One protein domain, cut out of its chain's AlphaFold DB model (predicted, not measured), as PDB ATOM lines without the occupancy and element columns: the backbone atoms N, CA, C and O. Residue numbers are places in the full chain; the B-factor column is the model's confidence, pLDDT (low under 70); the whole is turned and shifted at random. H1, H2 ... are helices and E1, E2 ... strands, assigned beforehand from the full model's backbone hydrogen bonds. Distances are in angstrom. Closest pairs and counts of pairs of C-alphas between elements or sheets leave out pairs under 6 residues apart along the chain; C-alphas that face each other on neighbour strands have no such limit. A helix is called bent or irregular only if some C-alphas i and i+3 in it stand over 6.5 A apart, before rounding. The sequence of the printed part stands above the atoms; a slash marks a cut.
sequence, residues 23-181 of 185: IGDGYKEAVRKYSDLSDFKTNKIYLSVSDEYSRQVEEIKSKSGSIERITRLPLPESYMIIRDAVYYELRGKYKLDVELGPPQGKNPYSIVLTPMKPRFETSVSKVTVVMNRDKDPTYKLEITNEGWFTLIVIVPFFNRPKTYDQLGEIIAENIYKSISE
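AT A GLANCE: This is residues 23 to 181 of the 185 residues of an uncharacterized protein of Leptospira saintgironsiae (UniProt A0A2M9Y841). A twisted sheet of six strands has two helices, H2 and H3, over one face and no named helix over the other, while the hairpin of E3 and E4 sticks out from this body as a long arm. The short H1 sits at one end of the sheet, and residues 146 to 163 make a long loop reaching away from the body. The printed part has 159 residues, with three named helices and eight named strands in the order E1 H1 E2 E3 E4 H2 E5 E6 E7 E8 H3; the class is mixed, helices and strands. The large sheet is mixed, in the order E1 E8 E7 E6 E2 E5, and E3 with E4 makes a second, antiparallel one. The whole is only just loose, close to compact, with a radius of gyration of the C-alphas of 18.2 A, and is flat, spanning 68 by 47 by 24 A.

HOW THE PARTS SIT: Begin with the large sheet, which runs, strand beside strand, E1, residues 27 to 33, E8, residues 136 to 145, E7, residues 126 to 133, E6, residues 109 to 115, E2, residues 45 to 49, and E5, residues 98 to 100. E1 and E5 are its edge strands. Look between antiparallel E1 and E8 for N 30 and O 142, 2.8 A apart and within hydrogen-bond range. E6, E7 and E8 form a meander, each strand the antiparallel neighbour of the one before; E6 and E7 are a hairpin, with N 112 and O 130 at 2.8 A, and E7 and E8 are another, with N 129 and O 141 at 2.8 A. E8 bends by 57 degrees at residue 139. E6 and E2 are parallel, with N 111 and O 46 at 2.8 A, and E2 and E5 are parallel too, with N 47 and O 99 at 2.8 A. H2, residues 77 to 92, and H3, residues 164 to 180, are on the same face of this sheet, making two layers, helices on one face of a sheet. H2 lies over E6 and E2 at a height over the sheet of 8.8 A; it runs along the strands, at 7 degrees to E2 on the local plane. H3 lies over E8 and E7 at a height over the sheet of 9.6 A; it runs only just along the strands, at 28 degrees to E8 on the local plane. H2 and H3 touch, closest at the C-alphas of Val 86 and Gly 168, 4.3 A, and run the same way at a steep tilt of 46 degrees. H1, residues 38 to 42, is only just not on the sheet, with 4 pairs of C-alphas within 10 A. H3 touches H1 with residues 179 to 180 alone; the closest C-alphas are those of Ser 38 and Ile 179, 6.2 A. E3, residues 55 to 62, and E4, residues 65 to 72, are an antiparallel hairpin, with N 58 and O 69 at 2.9 A; both are apart from E6, for instance. In H2 and H3 every O i to N i+4 pair is within hydrogen-bond range; in H1 0 of 1 is, and 0 of 2 O i to N i+3 pairs.

IN THESE COORDINATES: Find C-alpha 27 at (-36.892, -20.564, 30.612), where E1 begins; it covers 19.6 A. H1 is only just irregular, with C-alphas 38 and 41 6.8 A apart. E3 and E4 measure 21.3 A and 22.6 A; look for C-alpha 65 at (-54.428, -45.233, 64.622), where E4 begins. H2 covers 22.0 A, E6 19.5 A, E7 23.1 A and E8 26.8 A. H3 covers 23.9 A and ends at C-alpha 180, at (-15.287, -31.035, 32.040).

THE WHOLE: The two C-alphas farthest apart are those of Ser 64 and Pro 156, 68.0 A. The printed part has no cut. The link from E8 to H3 is long, with 18 residues. Read the B-factor column for the mean pLDDT of the printed part, 75.8; 50 residues are under 70, among them 61 to 66 and 146 to 162.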
ATOM      1  N   ILE A  23     -48.345 -15.989  22.763       42.59
ATOM      2  CA  ILE A  23     -47.394 -16.128  23.900       42.59
ATOM      3  C   ILE A  23     -46.169 -17.013  23.577       42.59
ATOM      4  O   ILE A  23     -46.219 -17.816  22.647       42.59
ATOM      5  N   GLY A  24     -45.098 -16.933  24.385       50.06
ATOM      6  CA  GLY A  24     -44.013 -17.926  24.423       50.06
ATOM      7  C   GLY A  24     -43.425 -18.162  25.825       50.06
ATOM      8  O   GLY A  24     -43.226 -17.217  26.588       50.06
ATOM      9  N   ASP A  25     -43.116 -19.423  26.145       52.97
ATOM     10  CA  ASP A  25     -42.514 -19.838  27.421       52.97
ATOM     11  C   ASP A  25     -40.991 -19.600  27.421       52.97
ATOM     12  O   ASP A  25     -40.221 -20.276  26.730       52.97
ATOM     13  N   GLY A  26     -40.547 -18.614  28.206       61.59
ATOM     14  CA  GLY A  26     -39.133 -18.321  28.438       61.59
ATOM     15  C   GLY A  26     -38.601 -19.074  29.658       61.59
ATOM     16  O   GLY A  26     -39.146 -18.940  30.748       61.59
ATOM     17  N   TYR A  27     -37.514 -19.834  29.501       70.25
ATOM     18  CA  TYR A  27     -36.892 -20.564  30.612       70.25
ATOM     19  C   TYR A  27     -35.657 -19.843  31.145       70.25
ATOM     20  O   TYR A  27     -34.729 -19.550  30.382       70.25
ATOM     21  N   LYS A  28     -35.643 -19.640  32.463       78.31
ATOM     22  CA  LYS A  28     -34.546 -19.084  33.254       78.31
ATOM     23  C   LYS A  28     -33.827 -20.182  34.017       78.31
ATOM     24  O   LYS A  28     -34.457 -21.075  34.581       78.31
ATOM     25  N   GLU A  29     -32.510 -20.070  34.056       83.50
ATOM     26  CA  GLU A  29     -31.601 -21.063  34.615       83.50
ATOM     27  C   GLU A  29     -30.904 -20.490  35.856       83.50
ATOM     28  O   GLU A  29     -30.456 -19.343  35.857       83.50
ATOM     29  N   ALA A  30     -30.817 -21.287  36.921       86.62
ATOM     30  CA  ALA A  30     -30.058 -20.984  38.128       86.62
ATOM     31  C   ALA A  30     -29.128 -22.162  38.447       86.62
ATOM     32  O   ALA A  30     -29.581 -23.275  38.720       86.62
ATOM     33  N   VAL A  31     -27.820 -21.908  38.385       88.31
ATOM     34  CA  VAL A  31     -26.756 -22.922  38.441       88.31
ATOM     35  C   VAL A  31     -26.024 -22.873  39.782       88.31
ATOM     36  O   VAL A  31     -25.706 -21.794  40.281       88.31
ATOM     37  N   ARG A  32     -25.692 -24.041  40.346       89.38
ATOM     38  CA  ARG A  32     -24.821 -24.175  41.521       89.38
ATOM     39  C   ARG A  32     -23.953 -25.437  41.432       89.38
ATOM     40  O   ARG A  32     -24.450 -26.546  41.615       89.38
ATOM     41  N   LYS A  33     -22.646 -25.269  41.202       86.38
ATOM     42  CA  LYS A  33     -21.627 -26.318  41.418       86.38
ATOM     43  C   LYS A  33     -21.283 -26.359  42.916       86.38
ATOM     44  O   LYS A  33     -21.226 -25.313  43.561       86.38
ATOM     45  N   TYR A  34     -21.122 -27.557  43.472       84.69
ATOM     46  CA  TYR A  34     -20.814 -27.799  44.892       84.69
ATOM     47  C   TYR A  34     -19.404 -28.373  45.077       84.69
ATOM     48  O   TYR A  34     -18.750 -28.093  46.078       84.69
ATOM     49  N   SER A  35     -18.931 -29.162  44.111       79.44
ATOM     50  CA  SER A  35     -17.612 -29.800  44.096       79.44
ATOM     51  C   SER A  35     -17.177 -30.091  42.655       79.44
ATOM     52  O   SER A  35     -17.960 -29.902  41.722       79.44
ATOM     53  N   ASP A  36     -15.919 -30.498  42.450       72.25
ATOM     54  CA  ASP A  36     -15.418 -30.865  41.120       72.25
ATOM     55  C   ASP A  36     -15.643 -32.346  40.769       72.25
ATOM     56  O   ASP A  36     -15.818 -33.190  41.648       72.25
ATOM     57  N   LEU A  37     -15.669 -32.641  39.464       70.50
ATOM     58  CA  LEU A  37     -16.180 -33.887  38.885       70.50
ATOM     59  C   LEU A  37     -15.242 -34.523  37.842       70.50
ATOM     60  O   LEU A  37     -15.701 -35.185  36.910       70.50
ATOM     61  N   SER A  38     -13.927 -34.372  38.020       66.56
ATOM     62  CA  SER A  38     -12.879 -34.967  37.168       66.56
ATOM     63  C   SER A  38     -13.111 -36.439  36.802       66.56
ATOM     64  O   SER A  38     -12.814 -36.866  35.685       66.56
ATOM     65  N   ASP A  39     -13.667 -37.199  37.744       65.94
ATOM     66  CA  ASP A  39     -13.710 -38.662  37.740       65.94
ATOM     67  C   ASP A  39     -14.886 -39.230  36.918       65.94
ATOM     68  O   ASP A  39     -14.962 -40.434  36.664       65.94
ATOM     69  N   PHE A  40     -15.802 -38.373  36.450       68.69
ATOM     70  CA  PHE A  40     -16.945 -38.773  35.618       68.69
ATOM     71  C   PHE A  40     -16.532 -39.314  34.239       68.69
ATOM     72  O   PHE A  40     -17.266 -40.099  33.644       68.69
ATOM     73  N   LYS A  41     -15.357 -38.933  33.716       60.25
ATOM     74  CA  LYS A  41     -14.920 -39.287  32.348       60.25
ATOM     75  C   LYS A  41     -14.628 -40.777  32.126       60.25
ATOM     76  O   LYS A  41     -14.442 -41.183  30.982       60.25
ATOM     77  N   THR A  42     -14.572 -41.581  33.186       59.53
ATOM     78  CA  THR A  42     -14.268 -43.022  33.133       59.53
ATOM     79  C   THR A  42     -15.409 -43.910  33.635       59.53
ATOM     80  O   THR A  42     -15.244 -45.127  33.683       59.53
ATOM     81  N   ASN A  43     -16.559 -43.336  34.006       72.25
ATOM     82  CA  ASN A  43     -17.624 -44.044  34.715       72.25
ATOM     83  C   ASN A  43     -18.999 -43.878  34.050       72.25
ATOM     84  O   ASN A  43     -19.335 -42.810  33.542       72.25
ATOM     85  N   LYS A  44     -19.818 -44.935  34.113       87.69
ATOM     86  CA  LYS A  44     -21.226 -44.906  33.690       87.69
ATOM     87  C   LYS A  44     -22.042 -43.971  34.584       87.69
ATOM     88  O   LYS A  44     -21.901 -44.029  35.804       87.69
ATOM     89  N   ILE A  45     -22.947 -43.199  33.990       89.69
ATOM     90  CA  ILE A  45     -23.844 -42.261  34.675       89.69
ATOM     91  C   ILE A  45     -25.290 -42.749  34.542       89.69
ATOM     92  O   ILE A  45     -25.735 -43.048  33.436       89.69
ATOM     93  N   TYR A  46     -26.057 -42.782  35.630       91.75
ATOM     94  CA  TYR A  46     -27.490 -43.098  35.564       91.75
ATOM     95  C   TYR A  46     -28.342 -41.829  35.470       91.75
ATOM     96  O   TYR A  46     -28.170 -40.918  36.275       91.75
ATOM     97  N   LEU A  47     -29.268 -41.771  34.512       92.81
ATOM     98  CA  LEU A  47     -30.211 -40.669  34.317       92.81
ATOM     99  C   LEU A  47     -31.631 -41.112  34.690       92.81
ATOM    100  O   LEU A  47     -32.216 -41.988  34.047       92.81
ATOM    101  N   SER A  48     -32.204 -40.468  35.704       90.06
ATOM    102  CA  SER A  48     -33.541 -40.758  36.226       90.06
ATOM    103  C   SER A  48     -34.431 -39.514  36.291       90.06
ATOM    104  O   SER A  48     -33.963 -38.378  36.222       90.06
ATOM    105  N   VAL A  49     -35.737 -39.739  36.438       88.06
ATOM    106  CA  VAL A  49     -36.722 -38.717  36.822       88.06
ATOM    107  C   VAL A  49     -37.168 -39.037  38.250       88.06
ATOM    108  O   VAL A  49     -37.368 -40.211  38.567       88.06
ATOM    109  N   SER A  50     -37.288 -38.031  39.117       83.31
ATOM    110  CA  SER A  50     -37.632 -38.250  40.528       83.31
ATOM    111  C   SER A  50     -39.076 -38.729  40.713       83.31
ATOM    112  O   SER A  50     -40.015 -38.122  40.196       83.31
ATOM    113  N   ASP A  51     -39.254 -39.779  41.521       69.25
ATOM    114  CA  ASP A  51     -40.564 -40.329  41.913       69.25
ATOM    115  C   ASP A  51     -41.284 -39.447  42.963       69.25
ATOM    116  O   ASP A  51     -42.441 -39.691  43.299       69.25
ATOM    117  N   GLU A  52     -40.637 -38.381  43.461       64.81
ATOM    118  CA  GLU A  52     -41.215 -37.412  44.413       64.81
ATOM    119  C   GLU A  52     -42.513 -36.762  43.907       64.81
ATOM    120  O   GLU A  52     -43.370 -36.401  44.710       64.81
ATOM    121  N   TYR A  53     -42.685 -36.636  42.587       60.06
ATOM    122  CA  TYR A  53     -43.923 -36.127  41.993       60.06
ATOM    123  C   TYR A  53     -45.058 -37.161  41.977       60.06
ATOM    124  O   TYR A  53     -46.224 -36.781  42.085       60.06
ATOM    125  N   SER A  54     -44.749 -38.459  41.853       60.62
ATOM    126  CA  SER A  54     -45.789 -39.494  41.885       60.62
ATOM    127  C   SER A  54     -46.363 -39.637  43.291       60.62
ATOM    128  O   SER A  54     -47.575 -39.799  43.441       60.62
ATOM    129  N   ARG A  55     -45.494 -39.576  44.309       67.06
ATOM    130  CA  ARG A  55     -45.760 -40.020  45.679       67.06
ATOM    131  C   ARG A  55     -46.609 -39.028  46.480       67.06
ATOM    132  O   ARG A  55     -46.105 -38.290  47.325       67.06
ATOM    133  N   GLN A  56     -47.922 -39.096  46.305       66.81
ATOM    134  CA  GLN A  56     -48.868 -38.532  47.265       66.81
ATOM    135  C   GLN A  56     -48.958 -39.439  48.501       66.81
ATOM    136  O   GLN A  56     -49.104 -40.654  48.374       66.81
ATOM    137  N   VAL A  57     -48.880 -38.852  49.698       71.31
ATOM    138  CA  VAL A  57     -49.049 -39.561  50.978       71.31
ATOM    139  C   VAL A  57     -50.232 -38.947  51.724       71.31
ATOM    140  O   VAL A  57     -50.189 -37.778  52.097       71.31
ATOM    141  N   GLU A  58     -51.288 -39.731  51.929       72.06
ATOM    142  CA  GLU A  58     -52.468 -39.354  52.714       72.06
ATOM    143  C   GLU A  58     -52.389 -40.021  54.100       72.06
ATOM    144  O   GLU A  58     -52.346 -41.248  54.193       72.06
ATOM    145  N   GLU A  59     -52.389 -39.243  55.189       72.25
ATOM    146  CA  GLU A  59     -52.486 -39.793  56.553       72.25
ATOM    147  C   GLU A  59     -53.962 -40.063  56.905       72.25
ATOM    148  O   GLU A  59     -54.693 -39.174  57.348       72.25
ATOM    149  N   ILE A  60     -54.420 -41.304  56.726       73.44
ATOM    150  CA  ILE A  60     -55.795 -41.700  57.049       73.44
ATOM    151  C   ILE A  60     -55.894 -41.992  58.549       73.44
ATOM    152  O   ILE A  60     -55.461 -43.042  59.027       73.44
ATOM    153  N   LYS A  61     -56.488 -41.064  59.309       67.38
ATOM    154  CA  LYS A  61     -56.738 -41.224  60.752       67.38
ATOM    155  C   LYS A  61     -57.980 -42.075  60.999       67.38
ATOM    156  O   LYS A  61     -59.100 -41.654  60.726       67.38
ATOM    157  N   SER A  62     -57.770 -43.272  61.537       66.62
ATOM    158  CA  SER A  62     -58.818 -44.215  61.934       66.62
ATOM    159  C   SER A  62     -59.009 -44.235  63.456       66.62
ATOM    160  O   SER A  62     -58.167 -43.742  64.208       66.62
ATOM    161  N   LYS A  63     -60.081 -44.883  63.939       62.38
ATOM    162  CA  LYS A  63     -60.302 -45.119  65.382       62.38
ATOM    163  C   LYS A  63     -59.226 -45.999  66.045       62.38
ATOM    164  O   LYS A  63     -59.194 -46.082  67.266       62.38
ATOM    165  N   SER A  64     -58.373 -46.650  65.254       68.50
ATOM    166  CA  SER A  64     -57.325 -47.584  65.687       68.50
ATOM    167  C   SER A  64     -55.897 -47.084  65.416       68.50
ATOM    168  O   SER A  64     -54.951 -47.840  65.604       68.50
ATOM    169  N   GLY A  65     -55.726 -45.830  64.976       66.81
ATOM    170  CA  GLY A  65     -54.428 -45.233  64.622       66.81
ATOM    171  C   GLY A  65     -54.424 -44.586  63.233       66.81
ATOM    172  O   GLY A  65     -55.418 -44.656  62.503       66.81
ATOM    173  N   SER A  66     -53.319 -43.945  62.855       68.12
ATOM    174  CA  SER A  66     -53.111 -43.446  61.491       68.12
ATOM    175  C   SER A  66     -52.514 -44.511  60.570       68.12
ATOM    176  O   SER A  66     -51.733 -45.361  60.992       68.12
ATOM    177  N   ILE A  67     -52.905 -44.460  59.297       73.19
ATOM    178  CA  ILE A  67     -52.395 -45.314  58.222       73.19
ATOM    179  C   ILE A  67     -51.942 -44.400  57.081       73.19
ATOM    180  O   ILE A  67     -52.745 -43.630  56.555       73.19
ATOM    181  N   GLU A  68     -50.672 -44.489  56.681       74.69
ATOM    182  CA  GLU A  68     -50.191 -43.828  55.464       74.69
ATOM    183  C   GLU A  68     -50.712 -44.561  54.225       74.69
ATOM    184  O   GLU A  68     -50.343 -45.707  53.957       74.69
ATOM    185  N   ARG A  69     -51.532 -43.885  53.421       73.56
ATOM    186  CA  ARG A  69     -51.866 -44.330  52.069       73.56
ATOM    187  C   ARG A  69     -50.948 -43.634  51.076       73.56
ATOM    188  O   ARG A  69     -50.996 -42.417  50.928       73.56
ATOM    189  N   ILE A  70     -50.139 -44.419  50.370       72.25
ATOM    190  CA  ILE A  70     -49.273 -43.918  49.301       72.25
ATOM    191  C   ILE A  70     -49.971 -44.123  47.955       72.25
ATOM    192  O   ILE A  70     -50.102 -45.252  47.482       72.25
ATOM    193  N   THR A  71     -50.389 -43.027  47.329       71.19
ATOM    194  CA  THR A  71     -50.902 -42.999  45.954       71.19
ATOM    195  C   THR A  71     -49.763 -42.576  45.026       71.19
ATOM    196  O   THR A  71     -49.056 -41.617  45.328       71.19
ATOM    197  N   ARG A  72     -49.566 -43.281  43.903       68.06
ATOM    198  CA  ARG A  72     -48.590 -42.896  42.869       68.06
ATOM    199  C   ARG A  72     -49.299 -42.380  41.623       68.06
ATOM    200  O   ARG A  72     -49.993 -43.144  40.954       68.06
ATOM    201  N   LEU A  73     -49.119 -41.099  41.314       68.62
ATOM    202  CA  LEU A  73     -49.579 -40.493  40.064       68.62
ATOM    203  C   LEU A  73     -48.595 -40.775  38.912       68.62
ATOM    204  O   LEU A  73     -47.390 -40.848  39.152       68.62
ATOM    205  N   PRO A  74     -49.055 -40.897  37.654       69.69
ATOM    206  CA  PRO A  74     -48.149 -40.980  36.514       69.69
ATOM    207  C   PRO A  74     -47.294 -39.707  36.394       69.69
ATOM    208  O   PRO A  74     -47.776 -38.592  36.611       69.69
ATOM    209  N   LEU A  75     -46.024 -39.872  36.015       74.62
ATOM    210  CA  LEU A  75     -45.165 -38.751  35.629       74.62
ATOM    211  C   LEU A  75     -45.722 -38.100  34.345       74.62
ATOM    212  O   LEU A  75     -46.044 -38.835  33.409       74.62
ATOM    213  N   PRO A  76     -45.828 -36.758  34.259       75.44
ATOM    214  CA  PRO A  76     -46.326 -36.097  33.055       75.44
ATOM    215  C   PRO A  76     -45.394 -36.326  31.859       75.44
ATOM    216  O   PRO A  76     -44.171 -36.252  31.990       75.44
ATOM    217  N   GLU A  77     -45.985 -36.564  30.688       80.38
ATOM    218  CA  GLU A  77     -45.286 -36.946  29.453       80.38
ATOM    219  C   GLU A  77     -44.174 -35.961  29.055       80.38
ATOM    220  O   GLU A  77     -43.085 -36.377  28.663       80.38
ATOM    221  N   SER A  78     -44.395 -34.659  29.255       79.56
ATOM    222  CA  SER A  78     -43.415 -33.597  28.995       79.56
ATOM    223  C   SER A  78     -42.062 -33.830  29.683       79.56
ATOM    224  O   SER A  78     -41.014 -33.601  29.080       79.56
ATOM    225  N   TYR A  79     -42.052 -34.365  30.909       82.00
ATOM    226  CA  TYR A  79     -40.819 -34.690  31.634       82.00
ATOM    227  C   TYR A  79     -40.128 -35.962  31.117       82.00
ATOM    228  O   TYR A  79     -38.906 -36.070  31.212       82.00
ATOM    229  N   MET A  80     -40.882 -36.896  30.532       85.69
ATOM    230  CA  MET A  80     -40.330 -38.083  29.869       85.69
ATOM    231  C   MET A  80     -39.650 -37.695  28.549       85.69
ATOM    232  O   MET A  80     -38.519 -38.106  28.306       85.69
ATOM    233  N   ILE A  81     -40.279 -36.817  27.758       87.62
ATOM    234  CA  ILE A  81     -39.694 -36.274  26.521       87.62
ATOM    235  C   ILE A  81     -38.383 -35.529  26.826       87.62
ATOM    236  O   ILE A  81     -37.381 -35.744  26.147       87.62
ATOM    237  N   ILE A  82     -38.344 -34.707  27.884       88.69
ATOM    238  CA  ILE A  82     -37.118 -33.995  28.291       88.69
ATOM    239  C   ILE A  82     -36.033 -34.962  28.780       88.69
ATOM    240  O   ILE A  82     -34.875 -34.790  28.408       88.69
ATOM    241  N   ARG A  83     -36.376 -35.993  29.569       91.44
ATOM    242  CA  ARG A  83     -35.421 -37.045  29.967       91.44
ATOM    243  C   ARG A  83     -34.754 -37.668  28.742       91.44
ATOM    244  O   ARG A  83     -33.538 -37.847  28.740       91.44
ATOM    245  N   ASP A  84     -35.535 -37.964  27.711       92.94
ATOM    246  CA  ASP A  84     -35.037 -38.633  26.513       92.94
ATOM    247  C   ASP A  84     -34.229 -37.680  25.619       92.94
ATOM    248  O   ASP A  84     -33.163 -38.064  25.142       92.94
ATOM    249  N   ALA A  85     -34.624 -36.408  25.499       92.62
ATOM    250  CA  ALA A  85     -33.804 -35.376  24.857       92.62
ATOM    251  C   ALA A  85     -32.433 -35.208  25.552       92.62
ATOM    252  O   ALA A  85     -31.395 -35.233  24.891       92.62
ATOM    253  N   VAL A  86     -32.411 -35.123  26.890       94.69
ATOM    254  CA  VAL A  86     -31.170 -35.067  27.689       94.69
ATOM    255  C   VAL A  86     -30.319 -36.323  27.478       94.69
ATOM    256  O   VAL A  86     -29.109 -36.219  27.281       94.69
ATOM    257  N   TYR A  87     -30.927 -37.512  27.475       95.50
ATOM    258  CA  TYR A  87     -30.233 -38.775  27.212       95.50
ATOM    259  C   TYR A  87     -29.552 -38.797  25.835       95.50
ATOM    260  O   TYR A  87     -28.367 -39.136  25.736       95.50
ATOM    261  N   TYR A  88     -30.279 -38.413  24.781       95.38
ATOM    262  CA  TYR A  88     -29.755 -38.411  23.416       95.38
ATOM    263  C   TYR A  88     -28.672 -37.351  23.202       95.38
ATOM    264  O   TYR A  88     -27.687 -37.652  22.531       95.38
ATOM    265  N   GLU A  89     -28.761 -36.174  23.822       95.25
ATOM    266  CA  GLU A  89     -27.672 -35.190  23.793       95.25
ATOM    267  C   GLU A  89     -26.420 -35.707  24.530       95.25
ATOM    268  O   GLU A  89     -25.315 -35.684  23.977       95.25
ATOM    269  N   LEU A  90     -26.569 -36.251  25.746       93.12
ATOM    270  CA  LEU A  90     -25.435 -36.733  26.549       93.12
ATOM    271  C   LEU A  90     -24.696 -37.914  25.891       93.12
ATOM    272  O   LEU A  90     -23.464 -37.886  25.817       93.12
ATOM    273  N   ARG A  91     -25.409 -38.924  25.363       93.50
ATOM    274  CA  ARG A  91     -24.785 -40.028  24.596       93.50
ATOM    275  C   ARG A  91     -24.357 -39.605  23.190       93.50
ATOM    276  O   ARG A  91     -23.313 -40.040  22.703       93.50
ATOM    277  N   GLY A  92     -25.175 -38.812  22.503       93.31
ATOM    278  CA  GLY A  92     -25.040 -38.522  21.075       93.31
ATOM    279  C   GLY A  92     -23.989 -37.463  20.772       93.31
ATOM    280  O   GLY A  92     -23.087 -37.714  19.971       93.31
ATOM    281  N   LYS A  93     -24.074 -36.308  21.431       93.62
ATOM    282  CA  LYS A  93     -23.214 -35.136  21.211       93.62
ATOM    283  C   LYS A  93     -22.012 -35.140  22.153       93.62
ATOM    284  O   LYS A  93     -20.882 -35.018  21.692       93.62
ATOM    285  N   TYR A  94     -22.247 -35.377  23.445       90.88
ATOM    286  CA  TYR A  94     -21.209 -35.319  24.488       90.88
ATOM    287  C   TYR A  94     -20.491 -36.656  24.760       90.88
ATOM    288  O   TYR A  94     -19.507 -36.678  25.496       90.88
ATOM    289  N   LYS A  95     -20.938 -37.757  24.133       90.69
ATOM    290  CA  LYS A  95     -20.323 -39.103  24.174       90.69
ATOM    291  C   LYS A  95     -20.132 -39.704  25.579       90.69
ATOM    292  O   LYS A  95     -19.260 -40.548  25.772       90.69
ATOM    293  N   LEU A  96     -20.956 -39.309  26.548       89.25
ATOM    294  CA  LEU A  96     -20.937 -39.862  27.906       89.25
ATOM    295  C   LEU A  96     -21.658 -41.222  27.951       89.25
ATOM    296  O   LEU A  96     -22.685 -41.399  27.292       89.25
ATOM    297  N   ASP A  97     -21.166 -42.183  28.745       91.12
ATOM    298  CA  ASP A  97     -21.861 -43.465  28.954       91.12
ATOM    299  C   ASP A  97     -23.028 -43.287  29.934       91.12
ATOM    300  O   ASP A  97     -22.885 -43.455  31.144       91.12
ATOM    301  N   VAL A  98     -24.191 -42.901  29.405       91.94
ATOM    302  CA  VAL A  98     -25.420 -42.707  30.188       91.94
ATOM    303  C   VAL A  98     -26.333 -43.927  30.084       91.94
ATOM    304  O   VAL A  98     -26.542 -44.462  28.996       91.94
ATOM    305  N   GLU A  99     -26.930 -44.354  31.190       92.88
ATOM    306  CA  GLU A  99     -27.984 -45.374  31.240       92.88
ATOM    307  C   GLU A  99     -29.272 -44.782  31.828       92.88
ATOM    308  O   GLU A  99     -29.219 -43.947  32.729       92.88
ATOM    309  N   LEU A 100     -30.438 -45.179  31.309       91.94
ATOM    310  CA  LEU A 100     -31.732 -44.711  31.812       91.94
ATOM    311  C   LEU A 100     -32.189 -45.548  33.012       91.94
ATOM    312  O   LEU A 100     -32.263 -46.771  32.923       91.94
ATOM    313  N   GLY A 101     -32.572 -44.881  34.101       86.62
ATOM    314  CA  GLY A 101     -33.104 -45.517  35.308       86.62
ATOM    315  C   GLY A 101     -32.409 -45.065  36.598       86.62
ATOM    316  O   GLY A 101     -31.545 -44.189  36.569       86.62
ATOM    317  N   PRO A 102     -32.803 -45.625  37.756       82.69
ATOM    318  CA  PRO A 102     -32.124 -45.378  39.025       82.69
ATOM    319  C   PRO A 102     -30.712 -46.002  39.035       82.69
ATOM    320  O   PRO A 102     -30.488 -47.004  38.354       82.69
ATOM    321  N   PRO A 103     -29.768 -45.461  39.829       80.62
ATOM    322  CA  PRO A 103     -28.425 -46.022  39.944       80.62
ATOM    323  C   PRO A 103     -28.441 -47.447  40.505       80.62
ATOM    324  O   PRO A 103     -29.099 -47.726  41.508       80.62
ATOM    325  N   GLN A 104     -27.695 -48.347  39.858       78.75
ATOM    326  CA  GLN A 104     -27.617 -49.760  40.235       78.75
ATOM    327  C   GLN A 104     -26.269 -50.131  40.873       78.75
ATOM    328  O   GLN A 104     -25.197 -49.671  40.466       78.75
ATOM    329  N   GLY A 105     -26.322 -51.041  41.851       72.19
ATOM    330  CA  GLY A 105     -25.146 -51.586  42.527       72.19
ATOM    331  C   GLY A 105     -24.426 -50.555  43.401       72.19
ATOM    332  O   GLY A 105     -25.050 -49.863  44.199       72.19
ATOM    333  N   LYS A 106     -23.095 -50.482  43.269       66.56
ATOM    334  CA  LYS A 106     -22.235 -49.508  43.967       66.56
ATOM    335  C   LYS A 106     -21.829 -48.313  43.091       66.56
ATOM    336  O   LYS A 106     -20.890 -47.615  43.451       66.56
ATOM    337  N   ASN A 107     -22.450 -48.106  41.926       66.12
ATOM    338  CA  ASN A 107     -22.080 -46.972  41.079       66.12
ATOM    339  C   ASN A 107     -22.606 -45.662  41.711       66.12
ATOM    340  O   ASN A 107     -23.819 -45.539  41.897       66.12
ATOM    341  N   PRO A 108     -21.725 -44.698  42.034       71.25
ATOM    342  CA  PRO A 108     -22.091 -43.491  42.770       71.25
ATOM    343  C   PRO A 108     -22.696 -42.378  41.899       71.25
ATOM    344  O   PRO A 108     -23.141 -41.366  42.440       71.25
ATOM    345  N   TYR A 109     -22.685 -42.508  40.569       86.69
ATOM    346  CA  TYR A 109     -22.946 -41.396  39.655       86.69
ATOM    347  C   TYR A 109     -24.382 -41.390  39.129       86.69
ATOM    348  O   TYR A 109     -24.795 -42.261  38.358       86.69
ATOM    349  N   SER A 110     -25.143 -40.366  39.521       89.50
ATOM    350  CA  SER A 110     -26.526 -40.172  39.076       89.50
ATOM    351  C   SER A 110     -26.825 -38.722  38.698       89.50
ATOM    352  O   SER A 110     -26.347 -37.785  39.337       89.50
ATOM    353  N   ILE A 111     -27.647 -38.561  37.663       91.00
ATOM    354  CA  ILE A 111     -28.348 -37.337  37.288       91.00
ATOM    355  C   ILE A 111     -29.833 -37.594  37.560       91.00
ATOM    356  O   ILE A 111     -30.424 -38.512  36.989       91.00
ATOM    357  N   VAL A 112     -30.438 -36.782  38.419       90.62
ATOM    358  CA  VAL A 112     -31.857 -36.858  38.773       90.62
ATOM    359  C   VAL A 112     -32.560 -35.611  38.250       90.62
ATOM    360  O   VAL A 112     -32.209 -34.491  38.619       90.62
ATOM    361  N   LEU A 113     -33.561 -35.804  37.395       90.69
ATOM    362  CA  LEU A 113     -34.478 -34.761  36.950       90.69
ATOM    363  C   LEU A 113     -35.682 -34.741  37.901       90.69
ATOM    364  O   LEU A 113     -36.587 -35.561  37.767       90.69
ATOM    365  N   THR A 114     -35.717 -33.827  38.870       88.06
ATOM    366  CA  THR A 114     -36.885 -33.637  39.746       88.06
ATOM    367  C   THR A 114     -37.868 -32.650  39.102       88.06
ATOM    368  O   THR A 114     -37.557 -31.456  39.009       88.06
ATOM    369  N   PRO A 115     -39.052 -33.104  38.648       79.38
ATOM    370  CA  PRO A 115     -40.097 -32.221  38.144       79.38
ATOM    371  C   PRO A 115     -40.812 -31.511  39.300       79.38
ATOM    372  O   PRO A 115     -40.990 -32.077  40.378       79.38
ATOM    373  N   MET A 116     -41.287 -30.287  39.071       76.94
ATOM    374  CA  MET A 116     -42.230 -29.618  39.976       76.94
ATOM    375  C   MET A 116     -43.589 -29.426  39.285       76.94
ATOM    376  O   MET A 116     -43.709 -29.592  38.072       76.94
ATOM    377  N   LYS A 117     -44.644 -29.127  40.058       67.62
ATOM    378  CA  LYS A 117     -46.029 -29.140  39.553       67.62
ATOM    379  C   LYS A 117     -46.191 -28.257  38.299       67.62
ATOM    380  O   LYS A 117     -45.973 -27.046  38.414       67.62
ATOM    381  N   PRO A 118     -46.559 -28.817  37.127       63.34
ATOM    382  CA  PRO A 118     -46.694 -28.049  35.889       63.34
ATOM    383  C   PRO A 118     -47.793 -26.981  36.005       63.34
ATOM    384  O   PRO A 118     -48.738 -27.132  36.782       63.34
ATOM    385  N   ARG A 119     -47.660 -25.885  35.244       60.81
ATOM    386  CA  ARG A 119     -48.699 -24.839  35.140       60.81
ATOM    387  C   ARG A 119     -49.815 -25.256  34.182       60.81
ATOM    388  O   ARG A 119     -50.975 -24.960  34.444       60.81
ATOM    389  N   PHE A 120     -49.446 -25.954  33.112       60.41
ATOM    390  CA  PHE A 120     -50.329 -26.478  32.075       60.41
ATOM    391  C   PHE A 120     -49.894 -27.912  31.763       60.41
ATOM    392  O   PHE A 120     -48.706 -28.213  31.830       60.41
ATOM    393  N   GLU A 121     -50.827 -28.798  31.422       58.78
ATOM    394  CA  GLU A 121     -50.550 -30.239  31.259       58.78
ATOM    395  C   GLU A 121     -49.485 -30.533  30.185       58.78
ATOM    396  O   GLU A 121     -48.731 -31.498  30.295       58.78
ATOM    397  N   THR A 122     -49.373 -29.648  29.192       62.53
ATOM    398  CA  THR A 122     -48.442 -29.729  28.062       62.53
ATOM    399  C   THR A 122     -47.147 -28.926  28.232       62.53
ATOM    400  O   THR A 122     -46.357 -28.893  27.290       62.53
ATOM    401  N   SER A 123     -46.883 -28.276  29.377       67.38
ATOM    402  CA  SER A 123     -45.622 -27.540  29.583       67.38
ATOM    403  C   SER A 123     -44.973 -27.762  30.949       67.38
ATOM    404  O   SER A 123     -45.615 -27.996  31.976       67.38
ATOM    405  N   VAL A 124     -43.644 -27.689  30.961       74.44
ATOM    406  CA  VAL A 124     -42.845 -27.764  32.183       74.44
ATOM    407  C   VAL A 124     -42.863 -26.416  32.883       74.44
ATOM    408  O   VAL A 124     -42.464 -25.410  32.304       74.44
ATOM    409  N   SER A 125     -43.275 -26.388  34.153       75.06
ATOM    410  CA  SER A 125     -43.159 -25.188  34.994       75.06
ATOM    411  C   SER A 125     -41.757 -25.037  35.580       75.06
ATOM    412  O   SER A 125     -41.229 -23.928  35.636       75.06
ATOM    413  N   LYS A 126     -41.156 -26.144  36.031       83.31
ATOM    414  CA  LYS A 126     -39.805 -26.183  36.586       83.31
ATOM    415  C   LYS A 126     -39.237 -27.605  36.606       83.31
ATOM    416  O   LYS A 126     -39.907 -28.541  37.039       83.31
ATOM    417  N   VAL A 127     -37.971 -27.727  36.211       86.00
ATOM    418  CA  VAL A 127     -37.113 -28.901  36.433       86.00
ATOM    419  C   VAL A 127     -35.999 -28.506  37.390       86.00
ATOM    420  O   VAL A 127     -35.395 -27.444  37.256       86.00
ATOM    421  N   THR A 128     -35.702 -29.381  38.343       89.25
ATOM    422  CA  THR A 128     -34.463 -29.335  39.119       89.25
ATOM    423  C   THR A 128     -33.603 -30.524  38.717       89.25
ATOM    424  O   THR A 128     -33.946 -31.659  39.025       89.25
ATOM    425  N   VAL A 129     -32.497 -30.271  38.027       90.94
ATOM    426  CA  VAL A 129     -31.468 -31.272  37.744       90.94
ATOM    427  C   VAL A 129     -30.525 -31.317  38.941       90.94
ATOM    428  O   VAL A 129     -29.966 -30.285  39.317       90.94
ATOM    429  N   VAL A 130     -30.324 -32.493  39.527       90.19
ATOM    430  CA  VAL A 130     -29.289 -32.734  40.542       90.19
ATOM    431  C   VAL A 130     -28.329 -33.784  40.005       90.19
ATOM    432  O   VAL A 130     -28.759 -34.861  39.604       90.19
ATOM    433  N   MET A 131     -27.034 -33.481  40.004       89.56
ATOM    434  CA  MET A 131     -25.986 -34.477  39.815       89.56
ATOM    435  C   MET A 131     -25.403 -34.823  41.183       89.56
ATOM    436  O   MET A 131     -25.096 -33.922  41.966       89.56
ATOM    437  N   ASN A 132     -25.243 -36.116  41.455       87.00
ATOM    438  CA  ASN A 132     -24.662 -36.618  42.695       87.00
ATOM    439  C   ASN A 132     -23.379 -37.405  42.421       87.00
ATOM    440  O   ASN A 132     -23.239 -38.054  41.378       87.00
ATOM    441  N   ARG A 133     -22.496 -37.420  43.423       83.69
ATOM    442  CA  ARG A 133     -21.515 -38.485  43.632       83.69
ATOM    443  C   ARG A 133     -21.821 -39.142  44.977       83.69
ATOM    444  O   ARG A 133     -21.857 -38.474  46.006       83.69
ATOM    445  N   ASP A 134     -22.058 -40.445  44.942       78.94
ATOM    446  CA  ASP A 134     -22.461 -41.299  46.059       78.94
ATOM    447  C   ASP A 134     -23.811 -40.868  46.637       78.94
ATOM    448  O   ASP A 134     -24.864 -41.293  46.161       78.94
ATOM    449  N   LYS A 135     -23.780 -40.020  47.665       74.50
ATOM    450  CA  LYS A 135     -24.957 -39.455  48.339       74.50
ATOM    451  C   LYS A 135     -24.944 -37.928  48.357       74.50
ATOM    452  O   LYS A 135     -25.927 -37.329  48.783       74.50
ATOM    453  N   ASP A 136     -23.853 -37.317  47.900       82.38
ATOM    454  CA  ASP A 136     -23.614 -35.888  48.019       82.38
ATOM    455  C   ASP A 136     -23.900 -35.180  46.684       82.38
ATOM    456  O   ASP A 136     -23.428 -35.631  45.630       82.38
ATOM    457  N   PRO A 137     -24.651 -34.061  46.694       84.94
ATOM    458  CA  PRO A 137     -24.901 -33.277  45.494       84.94
ATOM    459  C   PRO A 137     -23.619 -32.558  45.069       84.94
ATOM    460  O   PRO A 137     -23.015 -31.809  45.834       84.94
ATOM    461  N   THR A 138     -23.219 -32.767  43.820       87.81
ATOM    462  CA  THR A 138     -22.013 -32.183  43.214       87.81
ATOM    463  C   THR A 138     -22.367 -31.007  42.307       87.81
ATOM    464  O   THR A 138     -21.608 -30.041  42.193       87.81
ATOM    465  N   TYR A 139     -23.562 -31.042  41.713       89.25
ATOM    466  CA  TYR A 139     -24.101 -29.997  40.852       89.25
ATOM    467  C   TYR A 139     -25.628 -29.910  40.962       89.25
ATOM    468  O   TYR A 139     -26.313 -30.929  41.050       89.25
ATOM    469  N   LYS A 140     -26.171 -28.691  40.897       91.75
ATOM    470  CA  LYS A 140     -27.607 -28.428  40.785       91.75
ATOM    471  C   LYS A 140     -27.881 -27.369  39.718       91.75
ATOM    472  O   LYS A 140     -27.238 -26.321  39.701       91.75
ATOM    473  N   LEU A 141     -28.889 -27.623  38.891       91.00
ATOM    474  CA  LEU A 141     -29.441 -26.685  37.917       91.00
ATOM    475  C   LEU A 141     -30.955 -26.622  38.095       91.00
ATOM    476  O   LEU A 141     -31.659 -27.611  37.906       91.00
ATOM    477  N   GLU A 142     -31.464 -25.453  38.461       89.50
ATOM    478  CA  GLU A 142     -32.896 -25.178  38.493       89.50
ATOM    479  C   GLU A 142     -33.282 -24.420  37.224       89.50
ATOM    480  O   GLU A 142     -32.834 -23.295  37.011       89.50
ATOM    481  N   ILE A 143     -34.129 -25.025  36.390       85.88
ATOM    482  CA  ILE A 143     -34.700 -24.380  35.205       85.88
ATOM    483  C   ILE A 143     -36.168 -24.101  35.485       85.88
ATOM    484  O   ILE A 143     -36.940 -25.029  35.714       85.88
ATOM    485  N   THR A 144     -36.554 -22.828  35.470       83.12
ATOM    486  CA  THR A 144     -37.923 -22.372  35.741       83.12
ATOM    487  C   THR A 144     -38.494 -21.677  34.512       83.12
ATOM    488  O   THR A 144     -37.830 -20.848  33.893       83.12
ATOM    489  N   ASN A 145     -39.731 -22.012  34.170       74.69
ATOM    490  CA  ASN A 145     -40.502 -21.390  33.107       74.69
ATOM    491  C   ASN A 145     -41.131 -20.084  33.621       74.69
ATOM    492  O   ASN A 145     -42.033 -20.094  34.462       74.69
ATOM    493  N   GLU A 146     -40.632 -18.957  33.120       67.19
ATOM    494  CA  GLU A 146     -41.124 -17.604  33.391       67.19
ATOM    495  C   GLU A 146     -42.097 -17.119  32.294       67.19
ATOM    496  O   GLU A 146     -42.177 -15.926  32.017       67.19
ATOM    497  N   GLY A 147     -42.871 -18.025  31.680       55.31
ATOM    498  CA  GLY A 147     -43.948 -17.681  30.748       55.31
ATOM    499  C   GLY A 147     -44.944 -16.666  31.335       55.31
ATOM    500  O   GLY A 147     -45.546 -16.896  32.394       55.31
ATOM    501  N   TRP A 148     -45.111 -15.545  30.626       46.25
ATOM    502  CA  TRP A 148     -46.084 -14.474  30.876       46.25
ATOM    503  C   TRP A 148     -47.058 -14.366  29.698       46.25
ATOM    504  O   TRP A 148     -46.670 -14.524  28.542       46.25
ATOM    505  N   PHE A 149     -48.324 -14.057  29.982       38.69
ATOM    506  CA  PHE A 149     -49.399 -14.000  28.986       38.69
ATOM    507  C   PHE A 149     -49.367 -12.669  28.195       38.69
ATOM    508  O   PHE A 149     -50.172 -11.774  28.443       38.69
ATOM    509  N   THR A 150     -48.429 -12.539  27.248       34.81
ATOM    510  CA  THR A 150     -48.310 -11.395  26.310       34.81
ATOM    511  C   THR A 150     -48.091 -11.886  24.863       34.81
ATOM    512  O   THR A 150     -48.054 -13.086  24.625       34.81
ATOM    513  N   LEU A 151     -48.084 -10.973  23.887       34.62
ATOM    514  CA  LEU A 151     -49.042 -10.959  22.773       34.62
ATOM    515  C   LEU A 151     -48.562  -9.918  21.708       34.62
ATOM    516  O   LEU A 151     -48.316  -8.797  22.143       34.62
ATOM    517  N   ILE A 152     -48.516 -10.061  20.359       41.28
ATOM    518  CA  ILE A 152     -48.151 -11.164  19.414       41.28
ATOM    519  C   ILE A 152     -46.860 -10.766  18.623       41.28
ATOM    520  O   ILE A 152     -45.950 -10.182  19.202       41.28
ATOM    521  N   VAL A 153     -46.746 -11.092  17.319       44.75
ATOM    522  CA  VAL A 153     -45.515 -11.083  16.509       44.75
ATOM    523  C   VAL A 153     -45.762 -10.845  15.002       44.75
ATOM    524  O   VAL A 153     -46.583 -11.530  14.397       44.75
ATOM    525  N   ILE A 154     -44.915 -10.015  14.373       36.81
ATOM    526  CA  ILE A 154     -44.204 -10.355  13.118       36.81
ATOM    527  C   ILE A 154     -42.713 -10.035  13.349       36.81
ATOM    528  O   ILE A 154     -42.387  -8.932  13.780       36.81
ATOM    529  N   VAL A 155     -41.819 -11.003  13.110       45.25
ATOM    530  CA  VAL A 155     -40.358 -10.891  13.346       45.25
ATOM    531  C   VAL A 155     -39.623 -10.356  12.097       45.25
ATOM    532  O   VAL A 155     -40.151 -10.478  10.990       45.25
ATOM    533  N   PRO A 156     -38.402  -9.797  12.232       31.75
ATOM    534  CA  PRO A 156     -37.211 -10.659  12.218       31.75
ATOM    535  C   PRO A 156     -36.210 -10.359  13.351       31.75
ATOM    536  O   PRO A 156     -36.101  -9.231  13.811       31.75
ATOM    537  N   PHE A 157     -35.455 -11.393  13.744       35.50
ATOM    538  CA  PHE A 157     -34.427 -11.387  14.800       35.50
ATOM    539  C   PHE A 157     -34.932 -11.055  16.218       35.50
ATOM    540  O   PHE A 157     -35.053  -9.898  16.586       35.50
ATOM    541  N   PHE A 158     -35.176 -12.088  17.030       35.47
ATOM    542  CA  PHE A 158     -34.589 -12.325  18.365       35.47
ATOM    543  C   PHE A 158     -35.066 -13.715  18.856       35.47
ATOM    544  O   PHE A 158     -35.840 -14.372  18.157       35.47
ATOM    545  N   ASN A 159     -34.499 -14.230  19.953       41.84
ATOM    546  CA  ASN A 159     -34.443 -15.672  20.261       41.84
ATOM    547  C   ASN A 159     -35.773 -16.454  20.165       41.84
ATOM    548  O   ASN A 159     -36.827 -16.011  20.612       41.84
ATOM    549  N   ARG A 160     -35.669 -17.670  19.608       44.19
ATOM    550  CA  ARG A 160     -36.761 -18.644  19.428       44.19
ATOM    551  C   ARG A 160     -37.291 -19.163  20.780       44.19
ATOM    552  O   ARG A 160     -36.528 -19.187  21.746       44.19
ATOM    553  N   PRO A 161     -38.542 -19.662  20.851       47.91
ATOM    554  CA  PRO A 161     -38.993 -20.447  21.999       47.91
ATOM    555  C   PRO A 161     -38.147 -21.723  22.153       47.91
ATOM    556  O   PRO A 161     -37.809 -22.378  21.159       47.91
ATOM    557  N   LYS A 162     -37.828 -22.083  23.402       58.72
ATOM    558  CA  LYS A 162     -37.093 -23.313  23.735       58.72
ATOM    559  C   LYS A 162     -38.051 -24.510  23.669       58.72
ATOM    560  O   LYS A 162     -38.973 -24.607  24.477       58.72
ATOM    561  N   THR A 163     -37.842 -25.407  22.705       73.62
ATOM    562  CA  THR A 163     -38.521 -26.715  22.642       73.62
ATOM    563  C   THR A 163     -37.979 -27.664  23.715       73.62
ATOM    564  O   THR A 163     -36.981 -27.358  24.372       73.62
ATOM    565  N   TYR A 164     -38.594 -28.843  23.878       78.56
ATOM    566  CA  TYR A 164     -38.045 -29.902  24.736       78.56
ATOM    567  C   TYR A 164     -36.604 -30.277  24.352       78.56
ATOM    568  O   TYR A 164     -35.792 -30.538  25.234       78.56
ATOM    569  N   ASP A 165     -36.270 -30.228  23.061       82.12
ATOM    570  CA  ASP A 165     -34.928 -30.513  22.537       82.12
ATOM    571  C   ASP A 165     -33.924 -29.437  22.961       82.12
ATOM    572  O   ASP A 165     -32.853 -29.765  23.457       82.12
ATOM    573  N   GLN A 166     -34.286 -28.151  22.853       81.06
ATOM    574  CA  GLN A 166     -33.434 -27.046  23.320       81.06
ATOM    575  C   GLN A 166     -33.266 -27.064  24.846       81.06
ATOM    576  O   GLN A 166     -32.195 -26.750  25.357       81.06
ATOM    577  N   LEU A 167     -34.303 -27.457  25.589       84.25
ATOM    578  CA  LEU A 167     -34.207 -27.680  27.032       84.25
ATOM    579  C   LEU A 167     -33.286 -28.874  27.355       84.25
ATOM    580  O   LEU A 167     -32.496 -28.796  28.295       84.25
ATOM    581  N   GLY A 168     -33.336 -29.937  26.548       89.00
ATOM    582  CA  GLY A 168     -32.424 -31.078  26.620       89.00
ATOM    583  C   GLY A 168     -30.968 -30.704  26.335       89.00
ATOM    584  O   GLY A 168     -30.093 -31.049  27.126       89.00
ATOM    585  N   GLU A 169     -30.723 -29.934  25.271       89.88
ATOM    586  CA  GLU A 169     -29.414 -29.378  24.903       89.88
ATOM    587  C   GLU A 169     -28.832 -28.522  26.036       89.88
ATOM    588  O   GLU A 169     -27.701 -28.754  26.451       89.88
ATOM    589  N   ILE A 170     -29.615 -27.594  26.594       88.62
ATOM    590  CA  ILE A 170     -29.193 -26.722  27.704       88.62
ATOM    591  C   ILE A 170     -28.810 -27.535  28.942       88.62
ATOM    592  O   ILE A 170     -27.773 -27.272  29.556       88.62
ATOM    593  N   ILE A 171     -29.627 -28.524  29.319       91.75
ATOM    594  CA  ILE A 171     -29.341 -29.403  30.458       91.75
ATOM    595  C   ILE A 171     -28.072 -30.225  30.186       91.75
ATOM    596  O   ILE A 171     -27.198 -30.298  31.050       91.75
ATOM    597  N   ALA A 172     -27.936 -30.805  28.992       92.88
ATOM    598  CA  ALA A 172     -26.797 -31.641  28.628       92.88
ATOM    599  C   ALA A 172     -25.481 -30.852  28.519       92.88
ATOM    600  O   ALA A 172     -24.451 -31.319  29.007       92.88
ATOM    601  N   GLU A 173     -25.510 -29.638  27.963       91.56
ATOM    602  CA  GLU A 173     -24.358 -28.735  27.906       91.56
ATOM    603  C   GLU A 173     -23.896 -28.351  29.318       91.56
ATOM    604  O   GLU A 173     -22.712 -28.449  29.632       91.56
ATOM    605  N   ASN A 174     -24.831 -27.975  30.196       90.06
ATOM    606  CA  ASN A 174     -24.546 -27.633  31.589       90.06
ATOM    607  C   ASN A 174     -23.964 -28.819  32.381       90.06
ATOM    608  O   ASN A 174     -22.998 -28.651  33.133       90.06
ATOM    609  N   ILE A 175     -24.508 -30.025  32.192       89.94
ATOM    610  CA  ILE A 175     -23.975 -31.275  32.758       89.94
ATOM    611  C   ILE A 175     -22.544 -31.517  32.265       89.94
ATOM    612  O   ILE A 175     -21.643 -31.747  33.075       89.94
ATOM    613  N   TYR A 176     -22.310 -31.416  30.954       89.56
ATOM    614  CA  TYR A 176     -20.996 -31.651  30.366       89.56
ATOM    615  C   TYR A 176     -19.960 -30.616  30.822       89.56
ATOM    616  O   TYR A 176     -18.844 -31.000  31.178       89.56
ATOM    617  N   LYS A 177     -20.314 -29.327  30.892       87.69
ATOM    618  CA  LYS A 177     -19.462 -28.274  31.478       87.69
ATOM    619  C   LYS A 177     -19.099 -28.604  32.921       87.69
ATOM    620  O   LYS A 177     -17.924 -28.656  33.258       87.69
ATOM    621  N   SER A 178     -20.078 -28.977  33.740       85.44
ATOM    622  CA  SER A 178     -19.858 -29.315  35.156       85.44
ATOM    623  C   SER A 178     -18.873 -30.470  35.372       85.44
ATOM    624  O   SER A 178     -18.125 -30.442  36.351       85.44
ATOM    625  N   ILE A 179     -18.852 -31.437  34.447       85.12
ATOM    626  CA  ILE A 179     -17.934 -32.592  34.390       85.12
ATOM    627  C   ILE A 179     -16.557 -32.245  33.785       85.12
ATOM    628  O   ILE A 179     -15.557 -32.891  34.099       85.12
ATOM    629  N   SER A 180     -16.483 -31.282  32.863       80.94
ATOM    630  CA  SER A 180     -15.287 -31.035  32.040       80.94
ATOM    631  C   SER A 180     -14.486 -29.790  32.429       80.94
ATOM    632  O   SER A 180     -13.275 -29.763  32.188       80.94
ATOM    633  N   GLU A 181     -15.123 -28.803  33.056       75.00
ATOM    634  CA  GLU A 181     -14.518 -27.566  33.547       75.00
ATOM    635  C   GLU A 181     -13.930 -27.768  34.949       75.00
ATOM    636  O   GLU A 181     -14.658 -27.967  35.930       75.00
TER     637      GLU A 181